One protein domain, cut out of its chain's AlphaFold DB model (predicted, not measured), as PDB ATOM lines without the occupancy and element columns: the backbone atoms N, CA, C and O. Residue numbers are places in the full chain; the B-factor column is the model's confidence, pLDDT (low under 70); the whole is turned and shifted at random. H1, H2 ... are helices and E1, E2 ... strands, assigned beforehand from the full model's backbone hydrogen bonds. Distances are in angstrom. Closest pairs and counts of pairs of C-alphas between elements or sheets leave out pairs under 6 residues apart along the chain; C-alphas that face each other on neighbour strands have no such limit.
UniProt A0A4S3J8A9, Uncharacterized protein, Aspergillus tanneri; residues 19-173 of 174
ATOM      1  N   SER A  19     120.701 168.322 128.385       77.88
ATOM      2  CA  SER A  19     120.474 167.624 127.110       77.88
ATOM      3  C   SER A  19     121.315 166.349 126.963       77.88
ATOM      4  O   SER A  19     120.867 165.397 126.333       77.88
ATOM      5  N   GLU A  20     122.513 166.299 127.554       84.31
ATOM      6  CA  GLU A  20     123.391 165.119 127.517       84.31
ATOM      7  C   GLU A  20     122.838 164.001 128.402       84.31
ATOM      8  O   GLU A  20     122.777 162.843 127.990       84.31
ATOM      9  N   LEU A  21     122.363 164.363 129.598       87.38
ATOM     10  CA  LEU A  21     121.677 163.443 130.506       87.38
ATOM     11  C   LEU A  21     120.387 162.893 129.888       87.38
ATOM     12  O   LEU A  21     120.110 161.696 129.991       87.38
ATOM     13  N   GLU A  22     119.608 163.752 129.231       91.06
ATOM     14  CA  GLU A  22     118.383 163.360 128.534       91.06
ATOM     15  C   GLU A  22     118.688 162.399 127.375       91.06
ATOM     16  O   GLU A  22     118.074 161.334 127.282       91.06
ATOM     17  N   LEU A  23     119.699 162.707 126.555       93.06
ATOM     18  CA  LEU A  23     120.153 161.836 125.472       93.06
ATOM     19  C   LEU A  23     120.620 160.469 125.987       93.06
ATOM     20  O   LEU A  23     120.191 159.431 125.475       93.06
ATOM     21  N   PHE A  24     121.476 160.455 127.011       92.75
ATOM     22  CA  PHE A  24     121.953 159.216 127.614       92.75
ATOM     23  C   PHE A  24     120.791 158.379 128.156       92.75
ATOM     24  O   PHE A  24     120.733 157.176 127.904       92.75
ATOM     25  N   THR A  25     119.826 159.014 128.825       92.44
ATOM     26  CA  THR A  25     118.630 158.339 129.349       92.44
ATOM     27  C   THR A  25     117.812 157.706 128.224       92.44
ATOM     28  O   THR A  25     117.449 156.534 128.321       92.44
ATOM     29  N   ILE A  26     117.584 158.428 127.121       94.19
ATOM     30  CA  ILE A  26     116.860 157.913 125.947       94.19
ATOM     31  C   ILE A  26     117.549 156.663 125.377       94.19
ATOM     32  O   ILE A  26     116.884 155.653 125.122       94.19
ATOM     33  N   ILE A  27     118.873 156.705 125.201       94.50
ATOM     34  CA  ILE A  27     119.649 155.576 124.666       94.50
ATOM     35  C   ILE A  27     119.656 154.409 125.660       94.50
ATOM     36  O   ILE A  27     119.421 153.265 125.266       94.50
ATOM     37  N   GLN A  28     119.878 154.676 126.947       92.88
ATOM     38  CA  GLN A  28     119.892 153.658 127.991       92.88
ATOM     39  C   GLN A  28     118.550 152.924 128.064       92.88
ATOM     40  O   GLN A  28     118.519 151.693 128.004       92.88
ATOM     41  N   GLU A  29     117.438 153.659 128.144       92.00
ATOM     42  CA  GLU A  29     116.098 153.075 128.159       92.00
ATOM     43  C   GLU A  29     115.833 152.251 126.907       92.00
ATOM     44  O   GLU A  29     115.297 151.146 126.998       92.00
ATOM     45  N   TYR A  30     116.217 152.763 125.735       93.75
ATOM     46  CA  TYR A  30     116.079 152.016 124.496       93.75
ATOM     47  C   TYR A  30     116.818 150.680 124.588       93.75
ATOM     48  O   TYR A  30     116.209 149.645 124.336       93.75
ATOM     49  N   LEU A  31     118.081 150.661 125.016       92.12
ATOM     50  CA  LEU A  31     118.887 149.439 125.059       92.12
ATOM     51  C   LEU A  31     118.478 148.450 126.161       92.12
ATOM     52  O   LEU A  31     118.669 147.245 125.970       92.12
ATOM     53  N   GLN A  32     117.940 148.932 127.284       86.44
ATOM     54  CA  GLN A  32     117.623 148.119 128.467       86.44
ATOM     55  C   GLN A  32     116.143 147.722 128.579       86.44
ATOM     56  O   GLN A  32     115.827 146.769 129.293       86.44
ATOM     57  N   SER A  33     115.232 148.410 127.885       81.81
ATOM     58  CA  SER A  33     113.800 148.096 127.918       81.81
ATOM     59  C   SER A  33     113.497 146.732 127.289       81.81
ATOM     60  O   SER A  33     113.967 146.422 126.189       81.81
ATOM     61  N   ALA A  34     112.666 145.946 127.984       64.75
ATOM     62  CA  ALA A  34     112.067 144.714 127.468       64.75
ATOM     63  C   ALA A  34     110.937 144.997 126.462       64.75
ATOM     64  O   ALA A  34     110.704 144.192 125.563       64.75
ATOM     65  N   ASP A  35     110.286 146.161 126.577       70.12
ATOM     66  CA  ASP A  35     109.374 146.666 125.557       70.12
ATOM     67  C   ASP A  35     110.192 147.239 124.401       70.12
ATOM     68  O   ASP A  35     110.992 148.169 124.573       70.12
ATOM     69  N   VAL A  36     109.999 146.669 123.212       67.12
ATOM     70  CA  VAL A  36     110.696 147.065 121.988       67.12
ATOM     71  C   VAL A  36     110.149 148.419 121.526       67.12
ATOM     72  O   VAL A  36     109.249 148.495 120.690       67.12
ATOM     73  N   LYS A  37     110.689 149.517 122.075       78.25
ATOM     74  CA  LYS A  37     110.504 150.856 121.496       78.25
ATOM     75  C   LYS A  37     111.078 150.837 120.073       78.25
ATOM     76  O   LYS A  37     112.204 150.378 119.867       78.25
ATOM     77  N   SER A  38     110.306 151.313 119.093       90.75
ATOM     78  CA  SER A  38     110.750 151.377 117.695       90.75
ATOM     79  C   SER A  38     112.008 152.253 117.574       90.75
ATOM     80  O   SER A  38     111.987 153.375 118.091       90.75
ATOM     81  N   PRO A  39     113.071 151.802 116.877       92.94
ATOM     82  CA  PRO A  39     114.269 152.605 116.622       92.94
ATOM     83  C   PRO A  39     113.951 153.987 116.031       92.94
ATOM     84  O   PRO A  39     114.530 154.982 116.453       92.94
ATOM     85  N   ALA A  40     112.953 154.071 115.144       94.75
ATOM     86  CA  ALA A  40     112.512 155.327 114.536       94.75
ATOM     87  C   ALA A  40     111.898 156.308 115.549       94.75
ATOM     88  O   ALA A  40     112.152 157.507 115.483       94.75
ATOM     89  N   ALA A  41     111.120 155.809 116.515       94.81
ATOM     90  CA  ALA A  41     110.530 156.656 117.553       94.81
ATOM     91  C   ALA A  41     111.607 157.208 118.498       94.81
ATOM     92  O   ALA A  41     111.575 158.373 118.876       94.81
ATOM     93  N   VAL A  42     112.597 156.381 118.846       96.06
ATOM     94  CA  VAL A  42     113.735 156.809 119.671       96.06
ATOM     95  C   VAL A  42     114.616 157.800 118.912       96.06
ATOM     96  O   VAL A  42     115.012 158.812 119.482       96.06
ATOM     97  N   ALA A  43     114.865 157.565 117.621       96.62
ATOM     98  CA  ALA A  43     115.578 158.503 116.760       96.62
ATOM     99  C   ALA A  43     114.865 159.862 116.702       96.62
ATOM    100  O   ALA A  43     115.521 160.893 116.809       96.62
ATOM    101  N   GLN A  44     113.529 159.877 116.618       96.06
ATOM    102  CA  GLN A  44     112.762 161.120 116.682       96.06
ATOM    103  C   GLN A  44     112.933 161.835 118.030       96.06
ATOM    104  O   GLN A  44     113.179 163.037 118.037       96.06
ATOM    105  N   ASN A  45     112.907 161.115 119.156       94.94
ATOM    106  CA  ASN A  45     113.149 161.727 120.467       94.94
ATOM    107  C   ASN A  45     114.538 162.384 120.551       94.94
ATOM    108  O   ASN A  45     114.657 163.472 121.100       94.94
ATOM    109  N   ILE A  46     115.575 161.751 119.985       95.44
ATOM    110  CA  ILE A  46     116.931 162.326 119.895       95.44
ATOM    111  C   ILE A  46     116.937 163.569 118.995       95.44
ATOM    112  O   ILE A  46     117.525 164.591 119.334       95.44
ATOM    113  N   ASN A  47     116.254 163.499 117.857       94.94
ATOM    114  CA  ASN A  47     116.120 164.587 116.889       94.94
ATOM    115  C   ASN A  47     115.415 165.819 117.488       94.94
ATOM    116  O   ASN A  47     115.730 166.949 117.124       94.94
ATOM    117  N   ASP A  48     114.503 165.621 118.438       92.94
ATOM    118  CA  ASP A  48     113.817 166.694 119.167       92.94
ATOM    119  C   ASP A  48     114.689 167.328 120.273       92.94
ATOM    120  O   ASP A  48     114.335 168.371 120.833       92.94
ATOM    121  N   LEU A  49     115.860 166.745 120.569       91.69
ATOM    122  CA  LEU A  49     116.851 167.349 121.464       91.69
ATOM    123  C   LEU A  49     117.676 168.457 120.799       91.69
ATOM    124  O   LEU A  49     118.337 169.212 121.513       91.69
ATOM    125  N   ILE A  50     117.654 168.559 119.463       89.19
ATOM    126  CA  ILE A  50     118.458 169.536 118.723       89.19
ATOM    127  C   ILE A  50     118.142 170.962 119.221       89.19
ATOM    128  O   ILE A  50     116.964 171.346 119.196       89.19
ATOM    129  N   PRO A  51     119.184 171.766 119.554       84.31
ATOM    130  CA  PRO A  51     119.179 173.203 119.825       84.31
ATOM    131  C   PRO A  51     117.912 173.972 119.488       84.31
ATOM    132  O   PRO A  51     117.173 174.578 120.258       84.31
ATOM    133  N   THR A  52     117.700 173.870 118.198       70.56
ATOM    134  CA  THR A  52     117.010 174.787 117.330       70.56
ATOM    135  C   THR A  52     115.547 174.443 117.161       70.56
ATOM    136  O   THR A  52     114.765 175.205 116.600       70.56
ATOM    137  N   ARG A  53     115.172 173.283 117.688       70.38
ATOM    138  CA  ARG A  53     113.794 172.844 117.857       70.38
ATOM    139  C   ARG A  53     113.268 173.169 119.247       70.38
ATOM    140  O   ARG A  53     112.072 173.036 119.483       70.38
ATOM    141  N   ARG A  54     114.153 173.597 120.157       64.38
ATOM    142  CA  ARG A  54     113.835 173.927 121.550       64.38
ATOM    143  C   ARG A  54     113.718 175.427 121.799       64.38
ATOM    144  O   ARG A  54     112.974 175.816 122.696       64.38
ATOM    145  N   THR A  55     114.414 176.266 121.030       60.09
ATOM    146  CA  THR A  55     114.440 177.719 121.248       60.09
ATOM    147  C   THR A  55     114.097 178.490 119.972       60.09
ATOM    148  O   THR A  55     114.507 178.136 118.871       60.09
ATOM    149  N   SER A  56     113.309 179.557 120.117       56.97
ATOM    150  CA  SER A  56     112.968 180.500 119.040       56.97
ATOM    151  C   SER A  56     113.815 181.778 119.097       56.97
ATOM    152  O   SER A  56     113.411 182.806 118.556       56.97
ATOM    153  N   ASP A  57     114.927 181.754 119.834       57.38
ATOM    154  CA  ASP A  57     115.680 182.955 120.187       57.38
ATOM    155  C   ASP A  57     116.730 183.272 119.113       57.38
ATOM    156  O   ASP A  57     117.638 182.486 118.849       57.38
ATOM    157  N   SER A  58     116.593 184.425 118.458       54.78
ATOM    158  CA  SER A  58     117.344 184.791 117.248       54.78
ATOM    159  C   SER A  58     118.768 185.303 117.505       54.78
ATOM    160  O   SER A  58     119.426 185.750 116.570       54.78
ATOM    161  N   ASN A  59     119.226 185.297 118.761       55.38
ATOM    162  CA  ASN A  59     120.516 185.855 119.196       55.38
ATOM    163  C   ASN A  59     121.593 184.793 119.489       55.38
ATOM    164  O   ASN A  59     122.666 185.123 119.991       55.38
ATOM    165  N   ILE A  60     121.305 183.525 119.204       58.03
ATOM    166  CA  ILE A  60     122.198 182.388 119.441       58.03
ATOM    167  C   ILE A  60     122.874 182.011 118.118       58.03
ATOM    168  O   ILE A  60     122.207 181.972 117.081       58.03
ATOM    169  N   ASN A  61     124.179 181.707 118.143       73.12
ATOM    170  CA  ASN A  61     124.821 181.047 117.006       73.12
ATOM    171  C   ASN A  61     124.296 179.606 116.919       73.12
ATOM    172  O   ASN A  61     124.834 178.676 117.512       73.12
ATOM    173  N   TYR A  62     123.183 179.465 116.206       78.00
ATOM    174  CA  TYR A  62     122.450 178.226 115.967       78.00
ATOM    175  C   TYR A  62     123.372 177.068 115.573       78.00
ATOM    176  O   TYR A  62     123.196 175.948 116.048       78.00
ATOM    177  N   SER A  63     124.339 177.342 114.696       84.56
ATOM    178  CA  SER A  63     125.262 176.340 114.173       84.56
ATOM    179  C   SER A  63     126.203 175.815 115.255       84.56
ATOM    180  O   SER A  63     126.323 174.601 115.392       84.56
ATOM    181  N   ASP A  64     126.778 176.700 116.076       86.00
ATOM    182  CA  ASP A  64     127.685 176.315 117.169       86.00
ATOM    183  C   ASP A  64     126.974 175.432 118.205       86.00
ATOM    184  O   ASP A  64     127.525 174.437 118.683       86.00
ATOM    185  N   ASP A  65     125.725 175.765 118.538       86.88
ATOM    186  CA  ASP A  65     124.928 174.992 119.494       86.88
ATOM    187  C   ASP A  65     124.576 173.599 118.953       86.88
ATOM    188  O   ASP A  65     124.602 172.613 119.699       86.88
ATOM    189  N   VAL A  66     124.271 173.494 117.654       90.44
ATOM    190  CA  VAL A  66     124.046 172.200 116.997       90.44
ATOM    191  C   VAL A  66     125.346 171.407 116.894       90.44
ATOM    192  O   VAL A  66     125.328 170.211 117.176       90.44
ATOM    193  N   GLU A  67     126.472 172.041 116.560       91.75
ATOM    194  CA  GLU A  67     127.782 171.387 116.532       91.75
ATOM    195  C   GLU A  67     128.126 170.808 117.909       91.75
ATOM    196  O   GLU A  67     128.441 169.621 118.025       91.75
ATOM    197  N   ARG A  68     127.986 171.602 118.978       90.06
ATOM    198  CA  ARG A  68     128.213 171.143 120.354       90.06
ATOM    199  C   ARG A  68     127.294 169.982 120.726       90.06
ATOM    200  O   ARG A  68     127.746 169.008 121.324       90.06
ATOM    201  N   PHE A  69     126.017 170.062 120.357       91.69
ATOM    202  CA  PHE A  69     125.073 168.966 120.566       91.69
ATOM    203  C   PHE A  69     125.498 167.687 119.825       91.69
ATOM    204  O   PHE A  69     125.395 166.596 120.389       91.69
ATOM    205  N   LEU A  70     125.998 167.797 118.592       94.38
ATOM    206  CA  LEU A  70     126.482 166.657 117.808       94.38
ATOM    207  C   LEU A  70     127.739 166.033 118.422       94.38
ATOM    208  O   LEU A  70     127.799 164.810 118.532       94.38
ATOM    209  N   TRP A  71     128.688 166.846 118.899       93.50
ATOM    210  CA  TRP A  71     129.847 166.371 119.663       93.50
ATOM    211  C   TRP A  71     129.425 165.532 120.870       93.50
ATOM    212  O   TRP A  71     129.846 164.381 121.006       93.50
ATOM    213  N   SER A  72     128.538 166.071 121.711       91.69
ATOM    214  CA  SER A  72     128.005 165.342 122.864       91.69
ATOM    215  C   SER A  72     127.258 164.076 122.439       91.69
ATOM    216  O   SER A  72     127.382 163.031 123.080       91.69
ATOM    217  N   THR A  73     126.513 164.147 121.332       94.81
ATOM    218  CA  THR A  73     125.757 163.012 120.801       94.81
ATOM    219  C   THR A  73     126.679 161.861 120.434       94.81
ATOM    220  O   THR A  73     126.525 160.754 120.957       94.81
ATOM    221  N   TRP A  74     127.674 162.106 119.583       95.50
ATOM    222  CA  TRP A  74     128.599 161.064 119.147       95.50
ATOM    223  C   TRP A  74     129.505 160.574 120.270       95.50
ATOM    224  O   TRP A  74     129.763 159.370 120.349       95.50
ATOM    225  N   GLY A  75     129.892 161.457 121.195       92.81
ATOM    226  CA  GLY A  75     130.506 161.062 122.458       92.81
ATOM    227  C   GLY A  75     129.668 159.985 123.146       92.81
ATOM    228  O   GLY A  75     130.103 158.839 123.271       92.81
ATOM    229  N   ILE A  76     128.419 160.297 123.501       94.25
ATOM    230  CA  ILE A  76     127.527 159.360 124.201       94.25
ATOM    231  C   ILE A  76     127.370 158.036 123.437       94.25
ATOM    232  O   ILE A  76     127.489 156.975 124.054       94.25
ATOM    233  N   PHE A  77     127.177 158.063 122.113       95.81
ATOM    234  CA  PHE A  77     127.105 156.838 121.304       95.81
ATOM    235  C   PHE A  77     128.370 155.979 121.431       95.81
ATOM    236  O   PHE A  77     128.270 154.781 121.703       95.81
ATOM    237  N   THR A  78     129.560 156.568 121.275       94.19
ATOM    238  CA  THR A  78     130.825 155.817 121.364       94.19
ATOM    239  C   THR A  78     131.084 155.276 122.769       94.19
ATOM    240  O   THR A  78     131.571 154.156 122.926       94.19
ATOM    241  N   HIS A  79     130.708 156.013 123.811       92.25
ATOM    242  CA  HIS A  79     130.876 155.574 125.194       92.25
ATOM    243  C   HIS A  79     129.908 154.470 125.603       92.25
ATOM    244  O   HIS A  79     130.316 153.514 126.266       92.25
ATOM    245  N   VAL A  80     128.654 154.545 125.160       95.00
ATOM    246  CA  VAL A  80     127.709 153.434 125.305       95.00
ATOM    247  C   VAL A  80     128.222 152.218 124.530       95.00
ATOM    248  O   VAL A  80     128.252 151.118 125.080       95.00
ATOM    249  N   ALA A  81     128.712 152.399 123.299       95.50
ATOM    250  CA  ALA A  81     129.268 151.312 122.494       95.50
ATOM    251  C   ALA A  81     130.446 150.598 123.178       95.50
ATOM    252  O   ALA A  81     130.515 149.373 123.118       95.50
ATOM    253  N   LYS A  82     131.329 151.330 123.877       94.25
ATOM    254  CA  LYS A  82     132.428 150.761 124.683       94.25
ATOM    255  C   LYS A  82     131.927 149.850 125.815       94.25
ATOM    256  O   LYS A  82     132.591 148.871 126.146       94.25
ATOM    257  N   GLN A  83     130.771 150.146 126.407       94.12
ATOM    258  CA  GLN A  83     130.216 149.397 127.546       94.12
ATOM    259  C   GLN A  83     129.374 148.183 127.136       94.12
ATOM    260  O   GLN A  83     129.166 147.268 127.934       94.12
ATOM    261  N   VAL A  84     128.858 148.157 125.906       94.50
ATOM    262  CA  VAL A  84     128.052 147.037 125.415       94.50
ATOM    263  C   VAL A  84     128.980 145.923 124.915       94.50
ATOM    264  O   VAL A  84     129.712 146.150 123.955       94.50
ATOM    265  N   PRO A  85     128.921 144.693 125.465       95.38
ATOM    266  CA  PRO A  85     129.765 143.600 124.987       95.38
ATOM    267  C   PRO A  85     129.612 143.364 123.480       95.38
ATOM    268  O   PRO A  85     128.497 143.369 122.958       95.38
ATOM    269  N   HIS A  86     130.718 143.117 122.779       95.25
ATOM    270  CA  HIS A  86     130.778 142.968 121.317       95.25
ATOM    271  C   HIS A  86     129.828 141.903 120.737       95.25
ATOM    272  O   HIS A  86     129.448 141.970 119.567       95.25
ATOM    273  N   ASN A  87     129.444 140.911 121.543       93.69
ATOM    274  CA  ASN A  87     128.531 139.828 121.179       93.69
ATOM    275  C   ASN A  87     127.092 140.037 121.690       93.69
ATOM    276  O   ASN A  87     126.252 139.156 121.516       93.69
ATOM    277  N   HIS A  88     126.796 141.172 122.329       94.50
ATOM    278  CA  HIS A  88     125.472 141.482 122.855       94.50
ATOM    279  C   HIS A  88     124.563 142.085 121.767       94.50
ATOM    280  O   HIS A  88     124.993 143.012 121.082       94.50
ATOM    281  N   PRO A  89     123.281 141.671 121.653       92.56
ATOM    282  CA  PRO A  89     122.332 142.213 120.669       92.56
ATOM    283  C   PRO A  89     122.134 143.735 120.733       92.56
ATOM    284  O   PRO A  89     121.726 144.364 119.762       92.56
ATOM    285  N   SER A  90     122.424 144.353 121.879       94.00
ATOM    286  CA  SER A  90     122.383 145.815 122.028       94.00
ATOM    287  C   SER A  90     123.390 146.547 121.134       94.00
ATOM    288  O   SER A  90     123.162 147.719 120.860       94.00
ATOM    289  N   GLN A  91     124.447 145.879 120.648       94.62
ATOM    290  CA  GLN A  91     125.325 146.427 119.606       94.62
ATOM    291  C   GLN A  91     124.527 146.712 118.331       94.62
ATOM    292  O   GLN A  91     124.544 147.829 117.821       94.62
ATOM    293  N   ASP A  92     123.751 145.730 117.866       93.88
ATOM    294  CA  ASP A  92     122.938 145.863 116.654       93.88
ATOM    295  C   ASP A  92     121.817 146.891 116.848       93.88
ATOM    296  O   ASP A  92     121.525 147.676 115.952       93.88
ATOM    297  N   ARG A  93     121.225 146.948 118.048       94.56
ATOM    298  CA  ARG A  93     120.219 147.970 118.382       94.56
ATOM    299  C   ARG A  93     120.797 149.385 118.320       94.56
ATOM    300  O   ARG A  93     120.146 150.279 117.792       94.56
ATOM    301  N   LEU A  94     122.007 149.597 118.837       95.19
ATOM    302  CA  LEU A  94     122.666 150.903 118.795       95.19
ATOM    303  C   LEU A  94     122.970 151.338 117.351       95.19
ATOM    304  O   LEU A  94     122.768 152.497 116.999       95.19
ATOM    305  N   VAL A  95     123.389 150.394 116.506       95.31
ATOM    306  CA  VAL A  95     123.617 150.601 115.065       95.31
ATOM    307  C   VAL A  95     122.312 150.943 114.342       95.31
ATOM    308  O   VAL A  95     122.262 151.903 113.575       95.31
ATOM    309  N   GLU A  96     121.231 150.214 114.626       94.69
ATOM    310  CA  GLU A  96     119.913 150.471 114.036       94.69
ATOM    311  C   GLU A  96     119.341 151.834 114.460       94.69
ATOM    312  O   GLU A  96     118.617 152.475 113.696       94.69
ATOM    313  N   LEU A  97     119.696 152.321 115.652       95.88
ATOM    314  CA  LEU A  97     119.338 153.666 116.093       95.88
ATOM    315  C   LEU A  97     120.055 154.749 115.267       95.88
ATOM    316  O   LEU A  97     119.395 155.687 114.827       95.88
ATOM    317  N   ILE A  98     121.357 154.596 114.985       95.88
ATOM    318  CA  ILE A  98     122.076 155.503 114.070       95.88
ATOM    319  C   ILE A  98     121.461 155.451 112.674       95.88
ATOM    320  O   ILE A  98     121.159 156.493 112.096       95.88
ATOM    321  N   ARG A  99     121.187 154.249 112.158       95.12
ATOM    322  CA  ARG A  99     120.495 154.082 110.876       95.12
ATOM    323  C   ARG A  99     119.161 154.828 110.856       95.12
ATOM    324  O   ARG A  99     118.852 155.518 109.891       95.12
ATOM    325  N   SER A 100     118.388 154.730 111.932       95.69
ATOM    326  CA  SER A 100     117.090 155.394 112.049       95.69
ATOM    327  C   SER A 100     117.197 156.918 112.041       95.69
ATOM    328  O   SER A 100     116.327 157.563 111.463       95.69
ATOM    329  N   LEU A 101     118.263 157.493 112.613       96.50
ATOM    330  CA  LEU A 101     118.537 158.931 112.514       96.50
ATOM    331  C   LEU A 101     118.703 159.355 111.048       96.50
ATOM    332  O   LEU A 101     118.126 160.360 110.646       96.50
ATOM    333  N   THR A 102     119.399 158.557 110.230       94.81
ATOM    334  CA  THR A 102     119.646 158.882 108.808       94.81
ATOM    335  C   THR A 102     118.381 158.931 107.944       94.81
ATOM    336  O   THR A 102     118.391 159.520 106.867       94.81
ATOM    337  N   PHE A 103     117.271 158.347 108.413       94.31
ATOM    338  CA  PHE A 103     115.977 158.396 107.726       94.31
ATOM    339  C   PHE A 103     115.107 159.594 108.125       94.31
ATOM    340  O   PHE A 103     114.025 159.778 107.564       94.31
ATOM    341  N   LEU A 104     115.532 160.394 109.104       95.44
ATOM    342  CA  LEU A 104     114.795 161.582 109.519       95.44
ATOM    343  C   LEU A 104     114.982 162.712 108.508       95.44
ATOM    344  O   LEU A 104     115.995 162.792 107.820       95.44
ATOM    345  N   VAL A 105     114.006 163.620 108.448       93.06
ATOM    346  CA  VAL A 105     114.144 164.840 107.646       93.06
ATOM    347  C   VAL A 105     115.287 165.676 108.239       93.06
ATOM    348  O   VAL A 105     115.192 166.060 109.414       93.06
ATOM    349  N   PRO A 106     116.357 165.947 107.470       90.88
ATOM    350  CA  PRO A 106     117.508 166.667 107.980       90.88
ATOM    351  C   PRO A 106     117.196 168.157 108.128       90.88
ATOM    352  O   PRO A 106     116.357 168.721 107.422       90.88
ATOM    353  N   ILE A 107     117.922 168.803 109.034       91.12
ATOM    354  CA  ILE A 107     118.104 170.258 109.024       91.12
ATOM    355  C   ILE A 107     119.493 170.560 108.463       91.12
ATOM    356  O   ILE A 107     120.411 169.757 108.634       91.12
ATOM    357  N   THR A 108     119.651 171.707 107.813       92.38
ATOM    358  CA  THR A 108     120.957 172.162 107.327       92.38
ATOM    359  C   THR A 108     121.566 173.126 108.330       92.38
ATOM    360  O   THR A 108     120.910 174.082 108.744       92.38
ATOM    361  N   VAL A 109     122.811 172.863 108.709       91.00
ATOM    362  CA  VAL A 109     123.621 173.693 109.607       91.00
ATOM    363  C   VAL A 109     124.961 173.984 108.941       91.00
ATOM    364  O   VAL A 109     125.389 173.218 108.081       91.00
ATOM    365  N   GLU A 110     125.620 175.071 109.320       92.62
ATOM    366  CA  GLU A 110     126.996 175.336 108.889       92.62
ATOM    367  C   GLU A 110     127.946 174.793 109.955       92.62
ATOM    368  O   GLU A 110     127.867 175.212 111.102       92.62
ATOM    369  N   ILE A 111     128.809 173.841 109.609       90.75
ATOM    370  CA  ILE A 111     129.830 173.301 110.514       90.75
ATOM    371  C   ILE A 111     131.163 173.420 109.796       90.75
ATOM    372  O   ILE A 111     131.316 172.912 108.688       90.75
ATOM    373  N   TRP A 112     132.117 174.096 110.436       91.25
ATOM    374  CA  TRP A 112     133.451 174.349 109.879       91.25
ATOM    375  C   TRP A 112     133.401 174.967 108.476       91.25
ATOM    376  O   TRP A 112     134.095 174.515 107.570       91.25
ATOM    377  N   GLU A 113     132.562 175.996 108.321       90.56
ATOM    378  CA  GLU A 113     132.363 176.758 107.076       90.56
ATOM    379  C   GLU A 113     131.716 175.955 105.928       90.56
ATOM    380  O   GLU A 113     131.597 176.457 104.812       90.56
ATOM    381  N   GLU A 114     131.239 174.734 106.194       91.38
ATOM    382  CA  GLU A 114     130.588 173.873 105.206       91.38
ATOM    383  C   GLU A 114     129.126 173.580 105.596       91.38
ATOM    384  O   GLU A 114     128.835 173.258 106.755       91.38
ATOM    385  N   PRO A 115     128.170 173.640 104.650       93.00
ATOM    386  CA  PRO A 115     126.798 173.230 104.912       93.00
ATOM    387  C   PRO A 115     126.730 171.711 105.103       93.00
ATOM    388  O   PRO A 115     127.207 170.943 104.268       93.00
ATOM    389  N   GLN A 116     126.098 171.273 106.187       93.94
ATOM    390  CA  GLN A 116     125.926 169.868 106.546       93.94
ATOM    391  C   GLN A 116     124.457 169.571 106.849       93.94
ATOM    392  O   GLN A 116     123.781 170.321 107.559       93.94
ATOM    393  N   GLN A 117     123.950 168.457 106.329       94.06
ATOM    394  CA  GLN A 117     122.630 167.927 106.640       94.06
ATOM    395  C   GLN A 117     122.720 167.025 107.869       94.06
ATOM    396  O   GLN A 117     123.266 165.920 107.830       94.06
ATOM    397  N   VAL A 118     122.150 167.492 108.976       93.50
ATOM    398  CA  VAL A 118     122.133 166.747 110.237       93.50
ATOM    399  C   VAL A 118     121.471 165.383 110.026       93.50
ATOM    400  O   VAL A 118     120.423 165.281 109.392       93.50
ATOM    401  N   TRP A 119     122.108 164.344 110.565       94.31
ATOM    402  CA  TRP A 119     121.789 162.917 110.415       94.31
ATOM    403  C   TRP A 119     122.032 162.290 109.045       94.31
ATOM    404  O   TRP A 119     122.433 161.131 109.012       94.31
ATOM    405  N   ALA A 120     121.830 163.011 107.942       92.38
ATOM    406  CA  ALA A 120     122.109 162.478 106.607       92.38
ATOM    407  C   ALA A 120     123.621 162.389 106.342       92.38
ATOM    408  O   ALA A 120     124.106 161.349 105.908       92.38
ATOM    409  N   ASP A 121     124.359 163.448 106.683       92.88
ATOM    410  CA  ASP A 121     125.813 163.521 106.478       92.88
ATOM    411  C   ASP A 121     126.601 163.036 107.709       92.88
ATOM    412  O   ASP A 121     127.819 162.878 107.655       92.88
ATOM    413  N   LEU A 122     125.905 162.795 108.831       94.31
ATOM    414  CA  LEU A 122     126.493 162.462 110.137       94.31
ATOM    415  C   LEU A 122     127.663 163.404 110.516       94.31
ATOM    416  O   LEU A 122     128.759 162.933 110.835       94.31
ATOM    417  N   PRO A 123     127.454 164.737 110.499       94.25
ATOM    418  CA  PRO A 123     128.512 165.698 110.802       94.25
ATOM    419  C   PRO A 123     129.122 165.427 112.176       94.25
ATOM    420  O   PRO A 123     128.419 164.996 113.089       94.25
ATOM    421  N   ILE A 124     130.424 165.684 112.327       94.38
ATOM    422  CA  ILE A 124     131.207 165.458 113.558       94.38
ATOM    423  C   ILE A 124     131.418 163.974 113.933       94.38
ATOM    424  O   ILE A 124     132.360 163.668 114.662       94.38
ATOM    425  N   PHE A 125     130.673 163.021 113.358       93.31
ATOM    426  CA  PHE A 125     130.799 161.598 113.702       93.31
ATOM    427  C   PHE A 125     132.217 161.046 113.488       93.31
ATOM    428  O   PHE A 125     132.777 160.418 114.382       93.31
ATOM    429  N   GLY A 126     132.822 161.302 112.324       91.56
ATOM    430  CA  GLY A 126     134.192 160.863 112.025       91.56
ATOM    431  C   GLY A 126     135.242 161.425 113.001       91.56
ATOM    432  O   GLY A 126     135.991 160.648 113.593       91.56
ATOM    433  N   PRO A 127     135.301 162.755 113.207       91.69
ATOM    434  CA  PRO A 127     136.109 163.370 114.262       91.69
ATOM    435  C   PRO A 127     135.916 162.732 115.646       91.69
ATOM    436  O   PRO A 127     136.899 162.291 116.239       91.69
ATOM    437  N   SER A 128     134.673 162.581 116.119       92.06
ATOM    438  CA  SER A 128     134.386 161.966 117.424       92.06
ATOM    439  C   SER A 128     134.816 160.500 117.503       92.06
ATOM    440  O   SER A 128     135.349 160.062 118.522       92.06
ATOM    441  N   MET A 129     134.630 159.728 116.427       90.69
ATOM    442  CA  MET A 129     135.115 158.350 116.359       90.69
ATOM    443  C   MET A 129     136.631 158.299 116.517       90.69
ATOM    444  O   MET A 129     137.107 157.502 117.317       90.69
ATOM    445  N   ARG A 130     137.385 159.152 115.811       88.38
ATOM    446  CA  ARG A 130     138.854 159.194 115.911       88.38
ATOM    447  C   ARG A 130     139.331 159.543 117.319       88.38
ATOM    448  O   ARG A 130     140.248 158.892 117.808       88.38
ATOM    449  N   GLU A 131     138.689 160.499 117.987       89.00
ATOM    450  CA  GLU A 131     139.002 160.832 119.384       89.00
ATOM    451  C   GLU A 131     138.723 159.664 120.339       89.00
ATOM    452  O   GLU A 131     139.491 159.406 121.266       89.00
ATOM    453  N   ALA A 132     137.655 158.901 120.091       88.06
ATOM    454  CA  ALA A 132     137.333 157.722 120.884       88.06
ATOM    455  C   ALA A 132     138.263 156.523 120.610       88.06
ATOM    456  O   ALA A 132     138.339 155.621 121.457       88.06
ATOM    457  N   TRP A 133     138.952 156.504 119.460       86.81
ATOM    458  CA  TRP A 133     139.738 155.380 118.938       86.81
ATOM    459  C   TRP A 133     141.213 155.411 119.387       86.81
ATOM    460  O   TRP A 133     142.140 155.178 118.614       86.81
ATOM    461  N   ILE A 134     141.437 155.636 120.685       82.62
ATOM    462  CA  ILE A 134     142.752 155.504 121.331       82.62
ATOM    463  C   ILE A 134     142.952 154.063 121.824       82.62
ATOM    464  O   ILE A 134     142.222 153.591 122.696       82.62
ATOM    465  N   SER A 135     143.945 153.358 121.272       79.38
ATOM    466  CA  SER A 135     144.234 151.969 121.650       79.38
ATOM    467  C   SER A 135     144.764 151.871 123.087       79.38
ATOM    468  O   SER A 135     145.657 152.642 123.440       79.38
ATOM    469  N   PRO A 136     144.355 150.867 123.885       77.94
ATOM    470  CA  PRO A 136     144.964 150.591 125.192       77.94
ATOM    471  C   PRO A 136     146.485 150.370 125.114       77.94
ATOM    472  O   PRO A 136     147.224 150.726 126.029       77.94
ATOM    473  N   ALA A 137     146.978 149.855 123.980       72.62
ATOM    474  CA  ALA A 137     148.407 149.657 123.736       72.62
ATOM    475  C   ALA A 137     149.195 150.973 123.615       72.62
ATOM    476  O   ALA A 137     150.413 150.962 123.788       72.62
ATOM    477  N   TYR A 138     148.526 152.096 123.331       70.19
ATOM    478  CA  TYR A 138     149.161 153.409 123.204       70.19
ATOM    479  C   TYR A 138     149.905 153.813 124.485       70.19
ATOM    480  O   TYR A 138     150.989 154.383 124.419       70.19
ATOM    481  N   TYR A 139     149.362 153.446 125.648       67.56
ATOM    482  CA  TYR A 139     149.968 153.729 126.950       67.56
ATOM    483  C   TYR A 139     150.916 152.618 127.439       67.56
ATOM    484  O   TYR A 139     151.484 152.729 128.523       67.56
ATOM    485  N   GLY A 140     151.119 151.559 126.645       61.81
ATOM    486  CA  GLY A 140     152.062 150.476 126.941       61.81
ATOM    487  C   GLY A 140     151.612 149.482 128.016       61.81
ATOM    488  O   GLY A 140     152.388 148.592 128.359       61.81
ATOM    489  N   ASP A 141     150.380 149.592 128.524       64.06
ATOM    490  CA  ASP A 141     149.847 148.719 129.574       64.06
ATOM    491  C   ASP A 141     148.623 147.924 129.095       64.06
ATOM    492  O   ASP A 141     147.480 148.371 129.153       64.06
ATOM    493  N   LEU A 142     148.880 146.705 128.619       66.19
ATOM    494  CA  LEU A 142     147.849 145.742 128.219       66.19
ATOM    495  C   LEU A 142     147.339 144.887 129.391       66.19
ATOM    496  O   LEU A 142     146.572 143.952 129.167       66.19
ATOM    497  N   SER A 143     147.773 145.155 130.629       68.38
ATOM    498  CA  SER A 143     147.299 144.408 131.799       68.38
ATOM    499  C   SER A 143     145.875 144.794 132.208       68.38
ATOM    500  O   SER A 143     145.199 144.013 132.882       68.38
ATOM    501  N   ASN A 144     145.386 145.954 131.750       75.94
ATOM    502  CA  ASN A 144     144.013 146.384 131.964       75.94
ATOM    503  C   ASN A 144     143.055 145.713 130.963       75.94
ATOM    504  O   ASN A 144     142.809 146.210 129.863       75.94
ATOM    505  N   THR A 145     142.490 144.576 131.367       81.56
ATOM    506  CA  THR A 145     141.532 143.813 130.553       81.56
ATOM    507  C   THR A 145     140.238 144.578 130.265       81.56
ATOM    508  O   THR A 145     139.629 144.345 129.227       81.56
ATOM    509  N   GLU A 146     139.830 145.507 131.133       85.12
ATOM    510  CA  GLU A 146     138.610 146.303 130.938       85.12
ATOM    511  C   GLU A 146     138.762 147.291 129.776       85.12
ATOM    512  O   GLU A 146     137.893 147.364 128.910       85.12
ATOM    513  N   GLU A 147     139.891 147.994 129.688       85.50
ATOM    514  CA  GLU A 147     140.163 148.901 128.565       85.50
ATOM    515  C   GLU A 147     140.311 148.140 127.238       85.50
ATOM    516  O   GLU A 147     139.857 148.608 126.190       85.50
ATOM    517  N   VAL A 148     140.862 146.922 127.277       88.56
ATOM    518  CA  VAL A 148     140.888 146.018 126.116       88.56
ATOM    519  C   VAL A 148     139.474 145.596 125.706       88.56
ATOM    520  O   VAL A 148     139.151 145.641 124.518       88.56
ATOM    521  N   ASP A 149     138.603 145.248 126.651       91.25
ATOM    522  CA  ASP A 149     137.212 144.893 126.353       91.25
ATOM    523  C   ASP A 149     136.437 146.088 125.778       91.25
ATOM    524  O   ASP A 149     135.763 145.949 124.755       91.25
ATOM    525  N   ARG A 150     136.586 147.287 126.360       91.69
ATOM    526  CA  ARG A 150     135.997 148.537 125.837       91.69
ATOM    527  C   ARG A 150     136.459 148.821 124.412       91.69
ATOM    528  O   ARG A 150     135.651 149.202 123.561       91.69
ATOM    529  N   TRP A 151     137.742 148.593 124.135       92.00
ATOM    530  CA  TRP A 151     138.316 148.710 122.801       92.00
ATOM    531  C   TRP A 151     137.700 147.717 121.813       92.00
ATOM    532  O   TRP A 151     137.274 148.114 120.725       92.00
ATOM    533  N   ILE A 152     137.610 146.436 122.180       93.75
ATOM    534  CA  ILE A 152     136.986 145.393 121.352       93.75
ATOM    535  C   ILE A 152     135.526 145.752 121.060       93.75
ATOM    536  O   ILE A 152     135.087 145.666 119.913       93.75
ATOM    537  N   ASN A 153     134.787 146.207 122.073       95.69
ATOM    538  CA  ASN A 153     133.388 146.601 121.946       95.69
ATOM    539  C   ASN A 153     133.206 147.768 120.960       95.69
ATOM    540  O   ASN A 153     132.377 147.670 120.053       95.69
ATOM    541  N   LEU A 154     134.030 148.822 121.059       95.62
ATOM    542  CA  LEU A 154     133.991 149.956 120.127       95.62
ATOM    543  C   LEU A 154     134.326 149.544 118.685       95.62
ATOM    544  O   LEU A 154     133.645 149.961 117.752       95.62
ATOM    545  N   ASN A 155     135.342 148.700 118.484       94.31
ATOM    546  CA  ASN A 155     135.691 148.213 117.144       94.31
ATOM    547  C   ASN A 155     134.572 147.347 116.553       94.31
ATOM    548  O   ASN A 155     134.286 147.417 115.360       94.31
ATOM    549  N   SER A 156     133.903 146.556 117.392       95.19
ATOM    550  CA  SER A 156     132.753 145.755 116.980       95.19
ATOM    551  C   SER A 156     131.559 146.622 116.568       95.19
ATOM    552  O   SER A 156     130.849 146.282 115.620       95.19
ATOM    553  N   PHE A 157     131.347 147.747 117.250       95.50
ATOM    554  CA  PHE A 157     130.356 148.752 116.874       95.50
ATOM    555  C   PHE A 157     130.698 149.415 115.531       95.50
ATOM    556  O   PHE A 157     129.874 149.412 114.617       95.50
ATOM    557  N   ALA A 158     131.934 149.897 115.368       93.56
ATOM    558  CA  ALA A 158     132.405 150.519 114.129       93.56
ATOM    559  C   ALA A 158     132.302 149.568 112.922       93.56
ATOM    560  O   ALA A 158     131.810 149.955 111.863       93.56
ATOM    561  N   ALA A 159     132.679 148.296 113.092       92.62
ATOM    562  CA  ALA A 159     132.557 147.280 112.047       92.62
ATOM    563  C   ALA A 159     131.102 147.059 111.597       92.62
ATOM    564  O   ALA A 159     130.849 146.847 110.412       92.62
ATOM    565  N   ARG A 160     130.134 147.132 112.518       94.38
ATOM    566  CA  ARG A 160     128.707 147.041 112.173       94.38
ATOM    567  C   ARG A 160     128.198 148.290 111.465       94.38
ATOM    568  O   ARG A 160     127.383 148.164 110.559       94.38
ATOM    569  N   LEU A 161     128.686 149.472 111.846       91.88
ATOM    570  CA  LEU A 161     128.349 150.719 111.160       91.88
ATOM    571  C   LEU A 161     128.851 150.738 109.717       91.88
ATOM    572  O   LEU A 161     128.118 151.175 108.846       91.88
ATOM    573  N   LEU A 162     130.042 150.197 109.450       86.69
ATOM    574  CA  LEU A 162     130.561 150.025 108.085       86.69
ATOM    575  C   LEU A 162     129.703 149.100 107.212       86.69
ATOM    576  O   LEU A 162     129.772 149.171 105.990       86.69
ATOM    577  N   ASN A 163     128.918 148.216 107.829       84.81
ATOM    578  CA  ASN A 163     127.962 147.375 107.117       84.81
ATOM    579  C   ASN A 163     126.640 148.111 106.820       84.81
ATOM    580  O   ASN A 163     125.761 147.555 106.164       84.81
ATOM    581  N   LEU A 164     126.470 149.343 107.316       80.31
ATOM    582  CA  LEU A 164     125.422 150.240 106.852       80.31
ATOM    583  C   LEU A 164     125.944 151.012 105.639       80.31
ATOM    584  O   LEU A 164     126.956 151.700 105.734       80.31
ATOM    585  N   ASP A 165     125.172 151.035 104.554       72.00
ATOM    586  CA  ASP A 165     125.438 151.919 103.404       72.00
ATOM    587  C   ASP A 165     125.391 153.422 103.770       72.00
ATOM    588  O   ASP A 165     125.700 154.280 102.948       72.00
ATOM    589  N   ALA A 166     124.990 153.745 105.003       69.00
ATOM    590  CA  ALA A 166     124.838 155.098 105.524       69.00
ATOM    591  C   ALA A 166     126.107 155.671 106.183       69.00
ATOM    592  O   ALA A 166     126.154 156.869 106.444       69.00
ATOM    593  N   VAL A 167     127.128 154.854 106.483       75.56
ATOM    594  CA  VAL A 167     128.367 155.334 107.116       75.56
ATOM    595  C   VAL A 167     129.543 155.104 106.180       75.56
ATOM    596  O   VAL A 167     129.935 153.971 105.906       75.56
ATOM    597  N   LEU A 168     130.142 156.193 105.702       74.56
ATOM    598  CA  LEU A 168     131.311 156.114 104.835       74.56
ATOM    599  C   LEU A 168     132.536 155.616 105.607       74.56
ATOM    600  O   LEU A 168     132.792 156.020 106.742       74.56
ATOM    601  N   TRP A 169     133.355 154.795 104.951       68.69
ATOM    602  CA  TRP A 169     134.618 154.311 105.517       68.69
ATOM    603  C   TRP A 169     135.585 155.446 105.885       68.69
ATOM    604  O   TRP A 169     136.396 155.293 106.794       68.69
ATOM    605  N   THR A 170     135.476 156.605 105.227       69.81
ATOM    606  CA  THR A 170     136.257 157.816 105.517       69.81
ATOM    607  C   THR A 170     136.012 158.355 106.924       69.81
ATOM    608  O   THR A 170     136.900 158.988 107.489       69.81
ATOM    609  N   SER A 171     134.863 158.051 107.535       72.69
ATOM    610  CA  SER A 171     134.596 158.351 108.949       72.69
ATOM    611  C   SER A 171     135.562 157.632 109.895       72.69
ATOM    612  O   SER A 171     135.733 158.052 111.035       72.69
ATOM    613  N   PHE A 172     136.214 156.572 109.416       70.94
ATOM    614  CA  PHE A 172     137.102 155.704 110.178       70.94
ATOM    615  C   PHE A 172     138.555 155.717 109.675       70.94
ATOM    616  O   PHE A 172     139.407 155.044 110.250       70.94
ATOM    617  N   ALA A 173     138.846 156.454 108.600       57.84
ATOM    618  CA  ALA A 173     140.190 156.566 108.050       57.84
ATOM    619  C   ALA A 173     141.074 157.456 108.943       57.84
ATOM    620  O   ALA A 173     140.625 158.503 109.420       57.84
TER     621      ALA A 173
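AT A GLANCE: This is residues 19 to 173 of the 174 residues of an uncharacterized protein of Aspergillus tanneri (UniProt A0A4S3J8A9). One long helix, H4, runs through the middle, and other helices pack round it: H1 on one side, H6 on another and H8 across its last turns, while H5 folds back after H4 and H2 packs side by side with H1 and crosses H5. A small strand hairpin, E1 and E2, sits with E1 by the first turns of H4, and two stretches stick out at the two ends of the long axis: residues 53 to 59, of which 53 and 54 belong to H3, and residues 138 to 143, of which 138 and 139 belong to H7. The printed part has 155 residues, with nine named helices and two named strands in the order H1 H2 H3 H4 H5 E1 E2 H6 H7 H8 H9; the two strands are antiparallel and the class is mostly helix. It is compact, with a radius of gyration of the C-alphas of 16.0 A, and spans 52 by 39 by 29 A.

IN THESE COORDINATES: H1, residues 19 to 32, begins at C-alpha 19 (120.474, 167.624, 127.110) and is 19.8 A long. H2 is residues 39 to 47 and H3 residues 51 to 54. H4, residues 62 to 83, covers 32.0 A, from C-alpha 62 (122.450, 178.226, 115.967) to C-alpha 83 (130.216, 149.397, 127.546). H5, residues 90 to 102, covers 18.8 A. E1 is residues 108 to 111, E2 residues 114 to 117, H6 residues 125 to 132 and H7 residues 136 to 139. H8, residues 145 to 161, covers 24.4 A. H9, residues 169 to 172, ends at C-alpha 172 (137.102, 155.704, 110.178).

HOW THE PARTS SIT: H4 is the hub, touching five helices. With residues 72 to 76 it touches H1, the closest C-alphas being those of Phe 24 and Ile 76, 6.5 A apart. H6 touches it at a steep tilt of 50 degrees, closest at Trp 74 and Phe 125, 5.9 A between C-alphas. H8 touches its residues 78 to 83 at a steep tilt of 60 degrees, closest at the C-alphas of Lys 82 and Arg 150, 4.4 A. H3 touches it, closest at the C-alphas of Pro 51 and Val 66, 5.7 A. H4 and H5, a helical hairpin, only just touch, with 3 pairs of C-alphas within 8 A, closest at Ala 81 and Gln 91, 6.9 A. The closest C-alphas of H4 and E1 are those of Ser 63 and Val 109, 5.5 A. H1 and H2 form a helical hairpin at a shallow tilt of 8 degrees, closest at the C-alphas of Leu 23 and Ile 46, 6.5 A. H2 touches H5 at a steep tilt of 61 degrees, closest at the C-alphas of Ala 43 and Leu 101, 5.2 A; H2 and H4 are apart. H9 touches H6, closest at the C-alphas of Gly 126 and Ser 171, 4.0 A, and H7 only just touches H8, with 3 pairs within 8 A, closest at the C-alphas of Pro 136 and Glu 147, 6.1 A. In the hairpin E1 and E2, N 116 and O 109 are 2.8 A apart and N 111 and O 114 2.9 A, within hydrogen-bond range. Every O i to N i+4 pair is within hydrogen-bond range in H1, H2, H4, H5, H6 and H8; H3, H7 and H9 are too short for such a pair.

THE WHOLE: The two C-alphas farthest apart, those of Ser 58 and Ser 143, are 52.3 A apart. Without the stretches that stand free the body spans 44 by 37 by 29 A. The printed part has no cut and no long link. The mean pLDDT of the printed part is 86.8; 18 residues are under 70, among them 54 to 60 and 139 to 143.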